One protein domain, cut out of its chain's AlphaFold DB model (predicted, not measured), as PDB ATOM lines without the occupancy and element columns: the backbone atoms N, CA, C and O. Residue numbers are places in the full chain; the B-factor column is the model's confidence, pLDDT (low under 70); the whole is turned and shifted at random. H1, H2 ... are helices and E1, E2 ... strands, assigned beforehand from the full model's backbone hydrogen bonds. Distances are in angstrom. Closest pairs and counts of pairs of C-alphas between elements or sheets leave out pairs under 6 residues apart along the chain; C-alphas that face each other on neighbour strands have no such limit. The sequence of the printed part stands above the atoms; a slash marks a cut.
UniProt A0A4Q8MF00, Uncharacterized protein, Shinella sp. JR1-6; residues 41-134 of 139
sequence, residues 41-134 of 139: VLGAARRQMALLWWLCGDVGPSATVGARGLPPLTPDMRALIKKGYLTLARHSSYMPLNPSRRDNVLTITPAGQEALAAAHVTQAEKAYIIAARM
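What this domain is: This is residues 41 to 134 of the 139 residues of an uncharacterized protein of Shinella sp. JR1-6 (UniProt A0A4Q8MF00). A body of four helices, with H1 in the middle and H2, H3 and H4 packed crosswise on it, continues at one end into a long hairpin of E2 and E3, which reaches away as an arm with its turn near Leu 97. The short strand E1 lies beside E3 near the body, making a small antiparallel sheet in the order E1, E3, E2. The printed part has 94 residues, with four named helices and three named strands in the order H1, E1, H2, E2, E3, H3, H4; the class is mixed, helices and strands. The whole is compact by its radius of gyration of the C-alphas, 13.9 A, yet elongated, spanning 44 by 27 by 20 A.

Where its parts are: H1, residues 44 to 59, begins with C-alpha 44 at (192.476, 248.173, 233.078) and is 21.2 A long. E1 is residues 62 to 64 and H2 is residues 75 to 82. E2, residues 86 to 92, begins with C-alpha 86 at (204.334, 244.523, 222.699) and is 19.1 A long; E3, residues 102 to 108, is 19.3 A long. H3 is residues 110 to 118. H4, residues 123 to 134, is 16.5 A long and ends with C-alpha 134 at (183.038, 241.813, 217.733).

How they stand to each other: H1 is the hub. It touches H2 about perpendicular, at 84 degrees, closest at the C-alphas of Gln 48 and Asp 76, 5.6 A apart. With its residues 49 to 56 alone it touches H3, opposite ways at a steep tilt of 68 degrees, only just short of about perpendicular; the closest C-alphas, of Trp 53 and Leu 116, are 6.5 A apart. H4 touches H1 with residues 125 to 130 alone, only just about perpendicular at 71 degrees; the C-alphas of Ala 50 and Glu 125 are closest, 5.7 A apart. H3 and H4 are apart. H1 only grazes the sheet with residues 52 to 56. H2 is on the sheet and stands up from it, its line rising 63 degrees. H4 is not on the sheet. In the hairpin E2 and E3, N 105 and O 89 are within hydrogen-bond range at 2.7 A; between antiparallel E1 and E3, N 63 and O 106 are at 2.8 A. E1, H2 and E2 form a split strand-helix-strand unit, two strands running the same way with E3 between them, and its crossover is right-handed. Every O i to N i+4 pair is within hydrogen-bond range in H2, H3 and H4, and 11 of 12 in H1.

The domain as a whole: The C-alphas farthest apart, of Leu 97 and His 120, are 44.5 A apart. The printed part has no cut, and no link is long. Its mean pLDDT is 83.1; residue 41, residues 59 to 60, residue 69 and residues 93 to 100 are under 70.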
ATOM      1  N   VAL A  41     182.754 246.209 233.437       67.62
ATOM      2  CA  VAL A  41     183.940 246.970 233.028       67.62
ATOM      3  C   VAL A  41     185.127 246.330 233.739       67.62
ATOM      4  O   VAL A  41     185.406 246.623 234.899       67.62
ATOM      5  N   LEU A  42     185.797 245.392 233.071       72.44
ATOM      6  CA  LEU A  42     187.049 244.834 233.568       72.44
ATOM      7  C   LEU A  42     188.003 245.982 233.933       72.44
ATOM      8  O   LEU A  42     188.151 246.944 233.173       72.44
ATOM      9  N   GLY A  43     188.686 245.864 235.072       82.62
ATOM     10  CA  GLY A  43     189.764 246.787 235.422       82.62
ATOM     11  C   GLY A  43     190.843 246.815 234.333       82.62
ATOM     12  O   GLY A  43     191.067 245.819 233.640       82.62
ATOM     13  N   ALA A  44     191.534 247.949 234.180       84.88
ATOM     14  CA  ALA A  44     192.476 248.173 233.078       84.88
ATOM     15  C   ALA A  44     193.550 247.073 232.952       84.88
ATOM     16  O   ALA A  44     193.829 246.610 231.850       84.88
ATOM     17  N   ALA A  45     194.106 246.592 234.070       86.31
ATOM     18  CA  ALA A  45     195.107 245.522 234.059       86.31
ATOM     19  C   ALA A  45     194.554 244.198 233.497       86.31
ATOM     20  O   ALA A  45     195.200 243.559 232.670       86.31
ATOM     21  N   ARG A  46     193.327 243.827 233.888       88.75
ATOM     22  CA  ARG A  46     192.638 242.623 233.401       88.75
ATOM     23  C   ARG A  46     192.298 242.728 231.919       88.75
ATOM     24  O   ARG A  46     192.552 241.793 231.166       88.75
ATOM     25  N   ARG A  47     191.823 243.896 231.469       88.69
ATOM     26  CA  ARG A  47     191.608 244.175 230.037       88.69
ATOM     27  C   ARG A  47     192.881 244.034 229.219       88.69
ATOM     28  O   ARG A  47     192.848 243.431 228.154       88.69
ATOM     29  N   GLN A  48     193.990 244.575 229.713       91.31
ATOM     30  CA  GLN A  48     195.283 244.507 229.034       91.31
ATOM     31  C   GLN A  48     195.767 243.062 228.881       91.31
ATOM     32  O   GLN A  48     196.229 242.698 227.805       91.31
ATOM     33  N   MET A  49     195.625 242.227 229.914       92.25
ATOM     34  CA  MET A  49     195.989 240.806 229.827       92.25
ATOM     35  C   MET A  49     195.035 240.018 228.926       92.25
ATOM     36  O   MET A  49     195.491 239.203 228.131       92.25
ATOM     37  N   ALA A  50     193.733 240.312 228.961       91.00
ATOM     38  CA  ALA A  50     192.767 239.722 228.035       91.00
ATOM     39  C   ALA A  50     193.068 240.097 226.571       91.00
ATOM     40  O   ALA A  50     192.993 239.253 225.679       91.00
ATOM     41  N   LEU A  51     193.460 241.351 226.320       90.44
ATOM     42  CA  LEU A  51     193.907 241.816 225.009       90.44
ATOM     43  C   LEU A  51     195.184 241.101 224.560       90.44
ATOM     44  O   LEU A  51     195.251 240.649 223.421       90.44
ATOM     45  N   LEU A  52     196.172 240.977 225.447       90.81
ATOM     46  CA  LEU A  52     197.425 240.275 225.167       90.81
ATOM     47  C   LEU A  52     197.182 238.789 224.859       90.81
ATOM     48  O   LEU A  52     197.734 238.270 223.891       90.81
ATOM     49  N   TRP A  53     196.294 238.140 225.619       91.69
ATOM     50  CA  TRP A  53     195.831 236.777 225.362       91.69
ATOM     51  C   TRP A  53     195.215 236.633 223.970       91.69
ATOM     52  O   TRP A  53     195.592 235.738 223.215       91.69
ATOM     53  N   TRP A  54     194.292 237.531 223.613       89.06
ATOM     54  CA  TRP A  54     193.625 237.488 222.314       89.06
ATOM     55  C   TRP A  54     194.605 237.697 221.154       89.06
ATOM     56  O   TRP A  54     194.559 236.948 220.179       89.06
ATOM     57  N   LEU A  55     195.521 238.666 221.278       87.75
ATOM     58  CA  LEU A  55     196.565 238.903 220.278       87.75
ATOM     59  C   LEU A  55     197.444 237.657 220.095       87.75
ATOM     60  O   LEU A  55     197.721 237.273 218.963       87.75
ATOM     61  N   CYS A  56     197.822 236.995 221.192       84.19
ATOM     62  CA  CYS A  56     198.675 235.809 221.149       84.19
ATOM     63  C   CYS A  56     197.989 234.588 220.525       84.19
ATOM     64  O   CYS A  56     198.640 233.824 219.816       84.19
ATOM     65  N   GLY A  57     196.699 234.383 220.802       78.88
ATOM     66  CA  GLY A  57     195.972 233.195 220.351       78.88
ATOM     67  C   GLY A  57     195.408 233.303 218.935       78.88
ATOM     68  O   GLY A  57     195.599 232.400 218.129       78.88
ATOM     69  N   ASP A  58     194.695 234.392 218.639       70.56
ATOM     70  CA  ASP A  58     193.817 234.483 217.458       70.56
ATOM     71  C   ASP A  58     194.480 235.215 216.277       70.56
ATOM     72  O   ASP A  58     194.063 235.074 215.129       70.56
ATOM     73  N   VAL A  59     195.509 236.025 216.553       67.00
ATOM     74  CA  VAL A  59     196.171 236.869 215.545       67.00
ATOM     75  C   VAL A  59     197.561 236.348 215.181       67.00
ATOM     76  O   VAL A  59     197.984 236.477 214.033       67.00
ATOM     77  N   GLY A  60     198.245 235.711 216.130       68.06
ATOM     78  CA  GLY A  60     199.596 235.189 215.954       68.06
ATOM     79  C   GLY A  60     200.678 236.148 216.468       68.06
ATOM     80  O   GLY A  60     200.376 237.169 217.086       68.06
ATOM     81  N   PRO A  61     201.967 235.825 216.249       70.56
ATOM     82  CA  PRO A  61     203.087 236.538 216.870       70.56
ATOM     83  C   PRO A  61     203.223 237.993 216.401       70.56
ATOM     84  O   PRO A  61     203.821 238.805 217.109       70.56
ATOM     85  N   SER A  62     202.668 238.327 215.233       77.94
ATOM     86  CA  SER A  62     202.664 239.676 214.680       77.94
ATOM     87  C   SER A  62     201.330 240.028 214.010       77.94
ATOM     88  O   SER A  62     200.672 239.194 213.393       77.94
ATOM     89  N   ALA A  63     200.915 241.287 214.147       82.19
ATOM     90  CA  ALA A  63     199.590 241.776 213.791       82.19
ATOM     91  C   ALA A  63     199.667 243.180 213.183       82.19
ATOM     92  O   ALA A  63     200.224 244.091 213.787       82.19
ATOM     93  N   THR A  64     199.062 243.407 212.017       83.44
ATOM     94  CA  THR A  64     199.011 244.761 211.439       83.44
ATOM     95  C   THR A  64     197.898 245.588 212.086       83.44
ATOM     96  O   THR A  64     196.718 245.260 211.973       83.44
ATOM     97  N   VAL A  65     198.257 246.692 212.740       83.44
ATOM     98  CA  VAL A  65     197.312 247.615 213.384       83.44
ATOM     99  C   VAL A  65     196.328 248.171 212.359       83.44
ATOM    100  O   VAL A  65     196.732 248.657 211.303       83.44
ATOM    101  N   GLY A  66     195.033 248.133 212.678       73.44
ATOM    102  CA  GLY A  66     193.979 248.640 211.797       73.44
ATOM    103  C   GLY A  66     193.749 247.814 210.526       73.44
ATOM    104  O   GLY A  66     192.952 248.218 209.678       73.44
ATOM    105  N   ALA A  67     194.403 246.654 210.375       77.56
ATOM    106  CA  ALA A  67     194.039 245.699 209.336       77.56
ATOM    107  C   ALA A  67     192.639 245.121 209.591       77.56
ATOM    108  O   ALA A  67     192.083 245.205 210.687       77.56
ATOM    109  N   ARG A  68     192.038 244.517 208.560       70.00
ATOM    110  CA  ARG A  68     190.669 243.993 208.625       70.00
ATOM    111  C   ARG A  68     190.509 243.016 209.800       70.00
ATOM    112  O   ARG A  68     191.063 241.926 209.775       70.00
ATOM    113  N   GLY A  69     189.710 243.401 210.798       68.50
ATOM    114  CA  GLY A  69     189.438 242.585 211.988       68.50
ATOM    115  C   GLY A  69     190.335 242.865 213.201       68.50
ATOM    116  O   GLY A  69     190.077 242.278 214.255       68.50
ATOM    117  N   LEU A  70     191.315 243.768 213.073       77.88
ATOM    118  CA  LEU A  70     192.133 244.319 214.154       77.88
ATOM    119  C   LEU A  70     191.703 245.764 214.464       77.88
ATOM    120  O   LEU A  70     191.399 246.523 213.540       77.88
ATOM    121  N   PRO A  71     191.664 246.170 215.744       81.75
ATOM    122  CA  PRO A  71     191.368 247.551 216.099       81.75
ATOM    123  C   PRO A  71     192.522 248.490 215.702       81.75
ATOM    124  O   PRO A  71     193.641 248.034 215.425       81.75
ATOM    125  N   PRO A  72     192.275 249.815 215.672       85.88
ATOM    126  CA  PRO A  72     193.354 250.797 215.633       85.88
ATOM    127  C   PRO A  72     194.227 250.687 216.894       85.88
ATOM    128  O   PRO A  72     193.936 249.917 217.808       85.88
ATOM    129  N   LEU A  73     195.307 251.468 216.959       87.06
ATOM    130  CA  LEU A  73     196.182 251.490 218.129       87.06
ATOM    131  C   LEU A  73     195.417 252.009 219.363       87.06
ATOM    132  O   LEU A  73     195.293 253.223 219.554       87.06
ATOM    133  N   THR A  74     194.934 251.090 220.199       88.31
ATOM    134  CA  THR A  74     194.118 251.406 221.379       88.31
ATOM    135  C   THR A  74     194.979 251.876 222.564       88.31
ATOM    136  O   THR A  74     196.193 251.630 222.598       88.31
ATOM    137  N   PRO A  75     194.396 252.535 223.586       88.44
ATOM    138  CA  PRO A  75     195.102 252.881 224.821       88.44
ATOM    139  C   PRO A  75     195.716 251.669 225.534       88.44
ATOM    140  O   PRO A  75     196.830 251.766 226.044       88.44
ATOM    141  N   ASP A  76     195.035 250.520 225.522       90.12
ATOM    142  CA  ASP A  76     195.556 249.288 226.125       90.12
ATOM    143  C   ASP A  76     196.764 248.750 225.349       90.12
ATOM    144  O   ASP A  76     197.744 248.344 225.969       90.12
ATOM    145  N   MET A  77     196.758 248.827 224.010       91.06
ATOM    146  CA  MET A  77     197.937 248.490 223.201       91.06
ATOM    147  C   MET A  77     199.116 249.405 223.534       91.06
ATOM    148  O   MET A  77     200.226 248.923 223.735       91.06
ATOM    149  N   ARG A  78     198.888 250.720 223.667       92.12
ATOM    150  CA  ARG A  78     199.932 251.674 224.085       92.12
ATOM    151  C   ARG A  78     200.490 251.350 225.471       92.12
ATOM    152  O   ARG A  78     201.698 251.428 225.674       92.12
ATOM    153  N   ALA A  79     199.631 250.965 226.413       92.50
ATOM    154  CA  ALA A  79     200.058 250.564 227.748       92.50
ATOM    155  C   ALA A  79     200.906 249.282 227.718       92.50
ATOM    156  O   ALA A  79     201.937 249.220 228.383       92.50
ATOM    157  N   LEU A  80     200.513 248.286 226.921       93.00
ATOM    158  CA  LEU A  80     201.281 247.053 226.723       93.00
ATOM    159  C   LEU A  80     202.631 247.309 226.032       93.00
ATOM    160  O   LEU A  80     203.621 246.683 226.405       93.00
ATOM    161  N   ILE A  81     202.697 248.265 225.096       94.12
ATOM    162  CA  ILE A  81     203.960 248.721 224.494       94.12
ATOM    163  C   ILE A  81     204.859 249.359 225.555       94.12
ATOM    164  O   ILE A  81     206.025 248.998 225.675       94.12
ATOM    165  N   LYS A  82     204.317 250.268 226.376       93.81
ATOM    166  CA  LYS A  82     205.077 250.919 227.456       93.81
ATOM    167  C   LYS A  82     205.611 249.913 228.483       93.81
ATOM    168  O   LYS A  82     206.677 250.131 229.046       93.81
ATOM    169  N   LYS A  83     204.879 248.820 228.718       92.44
ATOM    170  CA  LYS A  83     205.295 247.701 229.581       92.44
ATOM    171  C   LYS A  83     206.319 246.764 228.929       92.44
ATOM    172  O   LYS A  83     206.821 245.876 229.605       92.44
ATOM    173  N   GLY A  84     206.608 246.927 227.638       92.88
ATOM    174  CA  GLY A  84     207.527 246.063 226.897       92.88
ATOM    175  C   GLY A  84     206.942 244.702 226.508       92.88
ATOM    176  O   GLY A  84     207.689 243.835 226.070       92.88
ATOM    177  N   TYR A  85     205.628 244.498 226.642       93.69
ATOM    178  CA  TYR A  85     204.953 243.247 226.259       93.69
ATOM    179  C   TYR A  85     204.617 243.192 224.767       93.69
ATOM    180  O   TYR A  85     204.462 242.115 224.193       93.69
ATOM    181  N   LEU A  86     204.513 244.363 224.136       92.81
ATOM    182  CA  LEU A  86     204.334 244.523 222.699       92.81
ATOM    183  C   LEU A  86     205.413 245.454 222.147       92.81
ATOM    184  O   LEU A  86     205.789 246.432 222.791       92.81
ATOM    185  N   THR A  87     205.851 245.206 220.922       92.69
ATOM    186  CA  THR A  87     206.624 246.159 220.122       92.69
ATOM    187  C   THR A  87     205.799 246.610 218.932       92.69
ATOM    188  O   THR A  87     205.000 245.851 218.391       92.69
ATOM    189  N   LEU A  88     205.967 247.870 218.535       91.50
ATOM    190  CA  LEU A  88     205.338 248.432 217.347       91.50
ATOM    191  C   LEU A  88     206.437 248.791 216.353       91.50
ATOM    192  O   LEU A  88     207.203 249.724 216.587       91.50
ATOM    193  N   ALA A  89     206.505 248.058 215.250       88.50
ATOM    194  CA  ALA A  89     207.435 248.315 214.164       88.50
ATOM    195  C   ALA A  89     206.671 248.803 212.935       88.50
ATOM    196  O   ALA A  89     205.563 248.356 212.649       88.50
ATOM    197  N   ARG A  90     207.259 249.722 212.174       86.62
ATOM    198  CA  ARG A  90     206.690 250.156 210.900       86.62
ATOM    199  C   ARG A  90     207.349 249.362 209.782       86.62
ATOM    200  O   ARG A  90     208.541 249.518 209.545       86.62
ATOM    201  N   HIS A  91     206.579 248.520 209.108       82.94
ATOM    202  CA  HIS A  91     207.052 247.721 207.985       82.94
ATOM    203  C   HIS A  91     206.612 248.369 206.674       82.94
ATOM    204  O   HIS A  91     205.469 248.801 206.527       82.94
ATOM    205  N   SER A  92     207.529 248.441 205.712       72.25
ATOM    206  CA  SER A  92     207.177 248.775 204.334       72.25
ATOM    207  C   SER A  92     206.726 247.490 203.656       72.25
ATOM    208  O   SER A  92     207.525 246.566 203.510       72.25
ATOM    209  N   SER A  93     205.458 247.406 203.267       64.19
ATOM    210  CA  SER A  93     205.002 246.317 202.413       64.19
ATOM    211  C   SER A  93     205.185 246.768 200.967       64.19
ATOM    212  O   SER A  93     204.563 247.729 200.516       64.19
ATOM    213  N   TYR A  94     206.088 246.118 200.230       57.56
ATOM    214  CA  TYR A  94     206.174 246.357 198.794       57.56
ATOM    215  C   TYR A  94     204.918 245.771 198.147       57.56
ATOM    216  O   TYR A  94     204.801 244.560 197.969       57.56
ATOM    217  N   MET A  95     203.951 246.633 197.834       58.84
ATOM    218  CA  MET A  95     202.833 246.294 196.965       58.84
ATOM    219  C   MET A  95     203.015 246.997 195.616       58.84
ATOM    220  O   MET A  95     203.158 248.219 195.602       58.84
ATOM    221  N   PRO A  96     202.931 246.276 194.481       56.78
ATOM    222  CA  PRO A  96     203.116 246.867 193.153       56.78
ATOM    223  C   PRO A  96     202.117 247.993 192.834       56.78
ATOM    224  O   PRO A  96     202.415 248.872 192.037       56.78
ATOM    225  N   LEU A  97     200.952 248.001 193.491       64.31
ATOM    226  CA  LEU A  97     199.918 249.032 193.342       64.31
ATOM    227  C   LEU A  97     200.010 250.160 194.386       64.31
ATOM    228  O   LEU A  97     199.285 251.145 194.279       64.31
ATOM    229  N   ASN A  98     200.857 250.025 195.413       59.09
ATOM    230  CA  ASN A  98     201.092 251.079 196.399       59.09
ATOM    231  C   ASN A  98     202.480 250.919 197.054       59.09
ATOM    232  O   ASN A  98     202.586 250.407 198.173       59.09
ATOM    233  N   PRO A  99     203.553 251.355 196.371       60.53
ATOM    234  CA  PRO A  99     204.932 251.140 196.814       60.53
ATOM    235  C   PRO A  99     205.300 251.920 198.086       60.53
ATOM    236  O   PRO A  99     206.324 251.646 198.701       60.53
ATOM    237  N   SER A 100     204.464 252.876 198.504       65.25
ATOM    238  CA  SER A 100     204.668 253.679 199.717       65.25
ATOM    239  C   SER A 100     203.840 253.202 200.910       65.25
ATOM    240  O   SER A 100     203.791 253.888 201.937       65.25
ATOM    241  N   ARG A 101     203.166 252.050 200.812       71.56
ATOM    242  CA  ARG A 101     202.348 251.549 201.913       71.56
ATOM    243  C   ARG A 101     203.235 251.159 203.099       71.56
ATOM    244  O   ARG A 101     204.062 250.254 203.031       71.56
ATOM    245  N   ARG A 102     203.035 251.865 204.212       74.69
ATOM    246  CA  ARG A 102     203.682 251.585 205.494       74.69
ATOM    247  C   ARG A 102     202.639 251.047 206.458       74.69
ATOM    248  O   ARG A 102     201.720 251.769 206.837       74.69
ATOM    249  N   ASP A 103     202.800 249.796 206.851       82.62
ATOM    250  CA  ASP A 103     201.924 249.125 207.798       82.62
ATOM    251  C   ASP A 103     202.580 249.154 209.187       82.62
ATOM    252  O   ASP A 103     203.780 248.911 209.337       82.62
ATOM    253  N   ASN A 104     201.808 249.490 210.222       87.00
ATOM    254  CA  ASN A 104     202.298 249.382 211.595       87.00
ATOM    255  C   ASN A 104     202.019 247.960 212.089       87.00
ATOM    256  O   ASN A 104     200.863 247.548 212.167       87.00
ATOM    257  N   VAL A 105     203.069 247.222 212.417       87.94
ATOM    258  CA  VAL A 105     203.023 245.832 212.858       87.94
ATOM    259  C   VAL A 105     203.296 245.790 214.357       87.94
ATOM    260  O   VAL A 105     204.339 246.242 214.825       87.94
ATOM    261  N   LEU A 106     202.329 245.281 215.112       90.12
ATOM    262  CA  LEU A 106     202.491 244.899 216.506       90.12
ATOM    263  C   LEU A 106     203.098 243.506 216.571       90.12
ATOM    264  O   LEU A 106     202.589 242.606 215.916       90.12
ATOM    265  N   THR A 107     204.112 243.319 217.401       90.94
ATOM    266  CA  THR A 107     204.716 242.012 217.665       90.94
ATOM    267  C   THR A 107     204.713 241.761 219.165       90.94
ATOM    268  O   THR A 107     204.984 242.668 219.953       90.94
ATOM    269  N   ILE A 108     204.384 240.538 219.573       90.62
ATOM    270  CA  ILE A 108     204.428 240.145 220.985       90.62
ATOM    271  C   ILE A 108     205.875 239.828 221.351       90.62
ATOM    272  O   ILE A 108     206.544 239.065 220.656       90.62
ATOM    273  N   THR A 109     206.372 240.426 222.431       92.00
ATOM    274  CA  THR A 109     207.735 240.169 222.912       92.00
ATOM    275  C   THR A 109     207.790 238.889 223.751       92.00
ATOM    276  O   THR A 109     206.759 238.469 224.283       92.00
ATOM    277  N   PRO A 110     208.982 238.299 223.960       91.06
ATOM    278  CA  PRO A 110     209.150 237.203 224.917       91.06
ATOM    279  C   PRO A 110     208.631 237.563 226.317       91.06
ATOM    280  O   PRO A 110     207.855 236.811 226.895       91.06
ATOM    281  N   ALA A 111     208.922 238.776 226.798       91.69
ATOM    282  CA  ALA A 111     208.404 239.276 228.072       91.69
ATOM    283  C   ALA A 111     206.863 239.341 228.109       91.69
ATOM    284  O   ALA A 111     206.252 239.093 229.144       91.69
ATOM    285  N   GLY A 112     206.215 239.662 226.983       90.81
ATOM    286  CA  GLY A 112     204.759 239.615 226.862       90.81
ATOM    287  C   GLY A 112     204.202 238.191 226.902       90.81
ATOM    288  O   GLY A 112     203.169 237.961 227.528       90.81
ATOM    289  N   GLN A 113     204.888 237.230 226.282       90.19
ATOM    290  CA  GLN A 113     204.512 235.815 226.346       90.19
ATOM    291  C   GLN A 113     204.663 235.257 227.765       90.19
ATOM    292  O   GLN A 113     203.752 234.598 228.259       90.19
ATOM    293  N   GLU A 114     205.762 235.577 228.447       91.00
ATOM    294  CA  GLU A 114     206.003 235.195 229.843       91.00
ATOM    295  C   GLU A 114     204.971 235.818 230.787       91.00
ATOM    296  O   GLU A 114     204.381 235.122 231.613       91.00
ATOM    297  N   ALA A 115     204.684 237.115 230.627       90.44
ATOM    298  CA  ALA A 115     203.661 237.797 231.414       90.44
ATOM    299  C   ALA A 115     202.273 237.176 231.204       90.44
ATOM    300  O   ALA A 115     201.508 237.046 232.157       90.44
ATOM    301  N   LEU A 116     201.951 236.768 229.974       90.19
ATOM    302  CA  LEU A 116     200.703 236.079 229.670       90.19
ATOM    303  C   LEU A 116     200.665 234.666 230.270       90.19
ATOM    304  O   LEU A 116     199.625 234.272 230.786       90.19
ATOM    305  N   ALA A 117     201.770 233.920 230.227       88.31
ATOM    306  CA  ALA A 117     201.871 232.595 230.838       88.31
ATOM    307  C   ALA A 117     201.737 232.650 232.369       88.31
ATOM    308  O   ALA A 117     201.115 231.773 232.966       88.31
ATOM    309  N   ALA A 118     202.271 233.699 233.000       89.88
ATOM    310  CA  ALA A 118     202.109 233.952 234.429       89.88
ATOM    311  C   ALA A 118     200.710 234.488 234.791       89.88
ATOM    312  O   ALA A 118     200.260 234.346 235.931       89.88
ATOM    313  N   ALA A 119     200.008 235.118 233.844       87.38
ATOM    314  CA  ALA A 119     198.683 235.677 234.064       87.38
ATOM    315  C   ALA A 119     197.584 234.621 233.887       87.38
ATOM    316  O   ALA A 119     197.360 234.081 232.804       87.38
ATOM    317  N   HIS A 120     196.789 234.397 234.933       87.06
ATOM    318  CA  HIS A 120     195.582 233.583 234.814       87.06
ATOM    319  C   HIS A 120     194.430 234.398 234.201       87.06
ATOM    320  O   HIS A 120     193.685 235.075 234.912       87.06
ATOM    321  N   VAL A 121     194.275 234.322 232.875       87.31
ATOM    322  CA  VAL A 121     193.152 234.949 232.156       87.31
ATOM    323  C   VAL A 121     191.912 234.058 232.241       87.31
ATOM    324  O   VAL A 121     191.838 232.982 231.639       87.31
ATOM    325  N   THR A 122     190.916 234.521 232.989       87.81
ATOM    326  CA  THR A 122     189.647 233.830 233.242       87.81
ATOM    327  C   THR A 122     188.773 233.735 231.990       87.81
ATOM    328  O   THR A 122     188.885 234.525 231.052       87.81
ATOM    329  N   GLN A 123     187.824 232.792 231.982       83.56
ATOM    330  CA  GLN A 123     186.878 232.644 230.869       83.56
ATOM    331  C   GLN A 123     186.007 233.895 230.659       83.56
ATOM    332  O   GLN A 123     185.702 234.243 229.519       83.56
ATOM    333  N   ALA A 124     185.659 234.607 231.735       82.12
ATOM    334  CA  ALA A 124     184.916 235.864 231.659       82.12
ATOM    335  C   ALA A 124     185.723 236.968 230.952       82.12
ATOM    336  O   ALA A 124     185.180 237.705 230.133       82.12
ATOM    337  N   GLU A 125     187.028 237.055 231.217       86.25
ATOM    338  CA  GLU A 125     187.923 238.019 230.565       86.25
ATOM    339  C   GLU A 125     188.125 237.708 229.078       86.25
ATOM    340  O   GLU A 125     188.115 238.615 228.243       86.25
ATOM    341  N   LYS A 126     188.231 236.421 228.734       87.25
ATOM    342  CA  LYS A 126     188.265 235.956 227.340       87.25
ATOM    343  C   LYS A 126     186.971 236.313 226.606       87.25
ATOM    344  O   LYS A 126     187.013 236.901 225.529       87.25
ATOM    345  N   ALA A 127     185.817 236.027 227.208       83.38
ATOM    346  CA  ALA A 127     184.520 236.380 226.635       83.38
ATOM    347  C   ALA A 127     184.373 237.902 226.457       83.38
ATOM    348  O   ALA A 127     183.917 238.360 225.410       83.38
ATOM    349  N   TYR A 128     184.832 238.689 227.437       84.62
ATOM    350  CA  TYR A 128     184.837 240.149 227.372       84.62
ATOM    351  C   TYR A 128     185.600 240.665 226.153       84.62
ATOM    352  O   TYR A 128     185.059 241.461 225.386       84.62
ATOM    353  N   ILE A 129     186.859 240.249 225.967       85.38
ATOM    354  CA  ILE A 129     187.706 240.838 224.920       85.38
ATOM    355  C   ILE A 129     187.204 240.462 223.524       85.38
ATOM    356  O   ILE A 129     187.232 241.286 222.607       85.38
ATOM    357  N   ILE A 130     186.654 239.256 223.383       83.75
ATOM    358  CA  ILE A 130     186.029 238.794 222.143       83.75
ATOM    359  C   ILE A 130     184.762 239.607 221.859       83.75
ATOM    360  O   ILE A 130     184.615 240.125 220.752       83.75
ATOM    361  N   ALA A 131     183.894 239.811 222.856       80.69
ATOM    362  CA  ALA A 131     182.705 240.652 222.714       80.69
ATOM    363  C   ALA A 131     183.072 242.098 222.351       80.69
ATOM    364  O   ALA A 131     182.484 242.680 221.440       80.69
ATOM    365  N   ALA A 132     184.081 242.667 223.014       80.69
ATOM    366  CA  ALA A 132     184.563 244.017 222.745       80.69
ATOM    367  C   ALA A 132     185.103 244.156 221.311       80.69
ATOM    368  O   ALA A 132     184.844 245.162 220.647       80.69
ATOM    369  N   ARG A 133     185.807 243.140 220.798       81.06
ATOM    370  CA  ARG A 133     186.262 243.086 219.402       81.06
ATOM    371  C   ARG A 133     185.081 243.007 218.436       81.06
ATOM    372  O   ARG A 133     185.001 243.818 217.513       81.06
ATOM    373  N   MET A 134     184.175 242.047 218.633       78.25
ATOM    374  CA  MET A 134     183.038 241.813 217.733       78.25
ATOM    375  C   MET A 134     182.124 243.038 217.633       78.25
ATOM    376  O   MET A 134     181.685 243.388 216.540       78.25
TER     377      MET A 134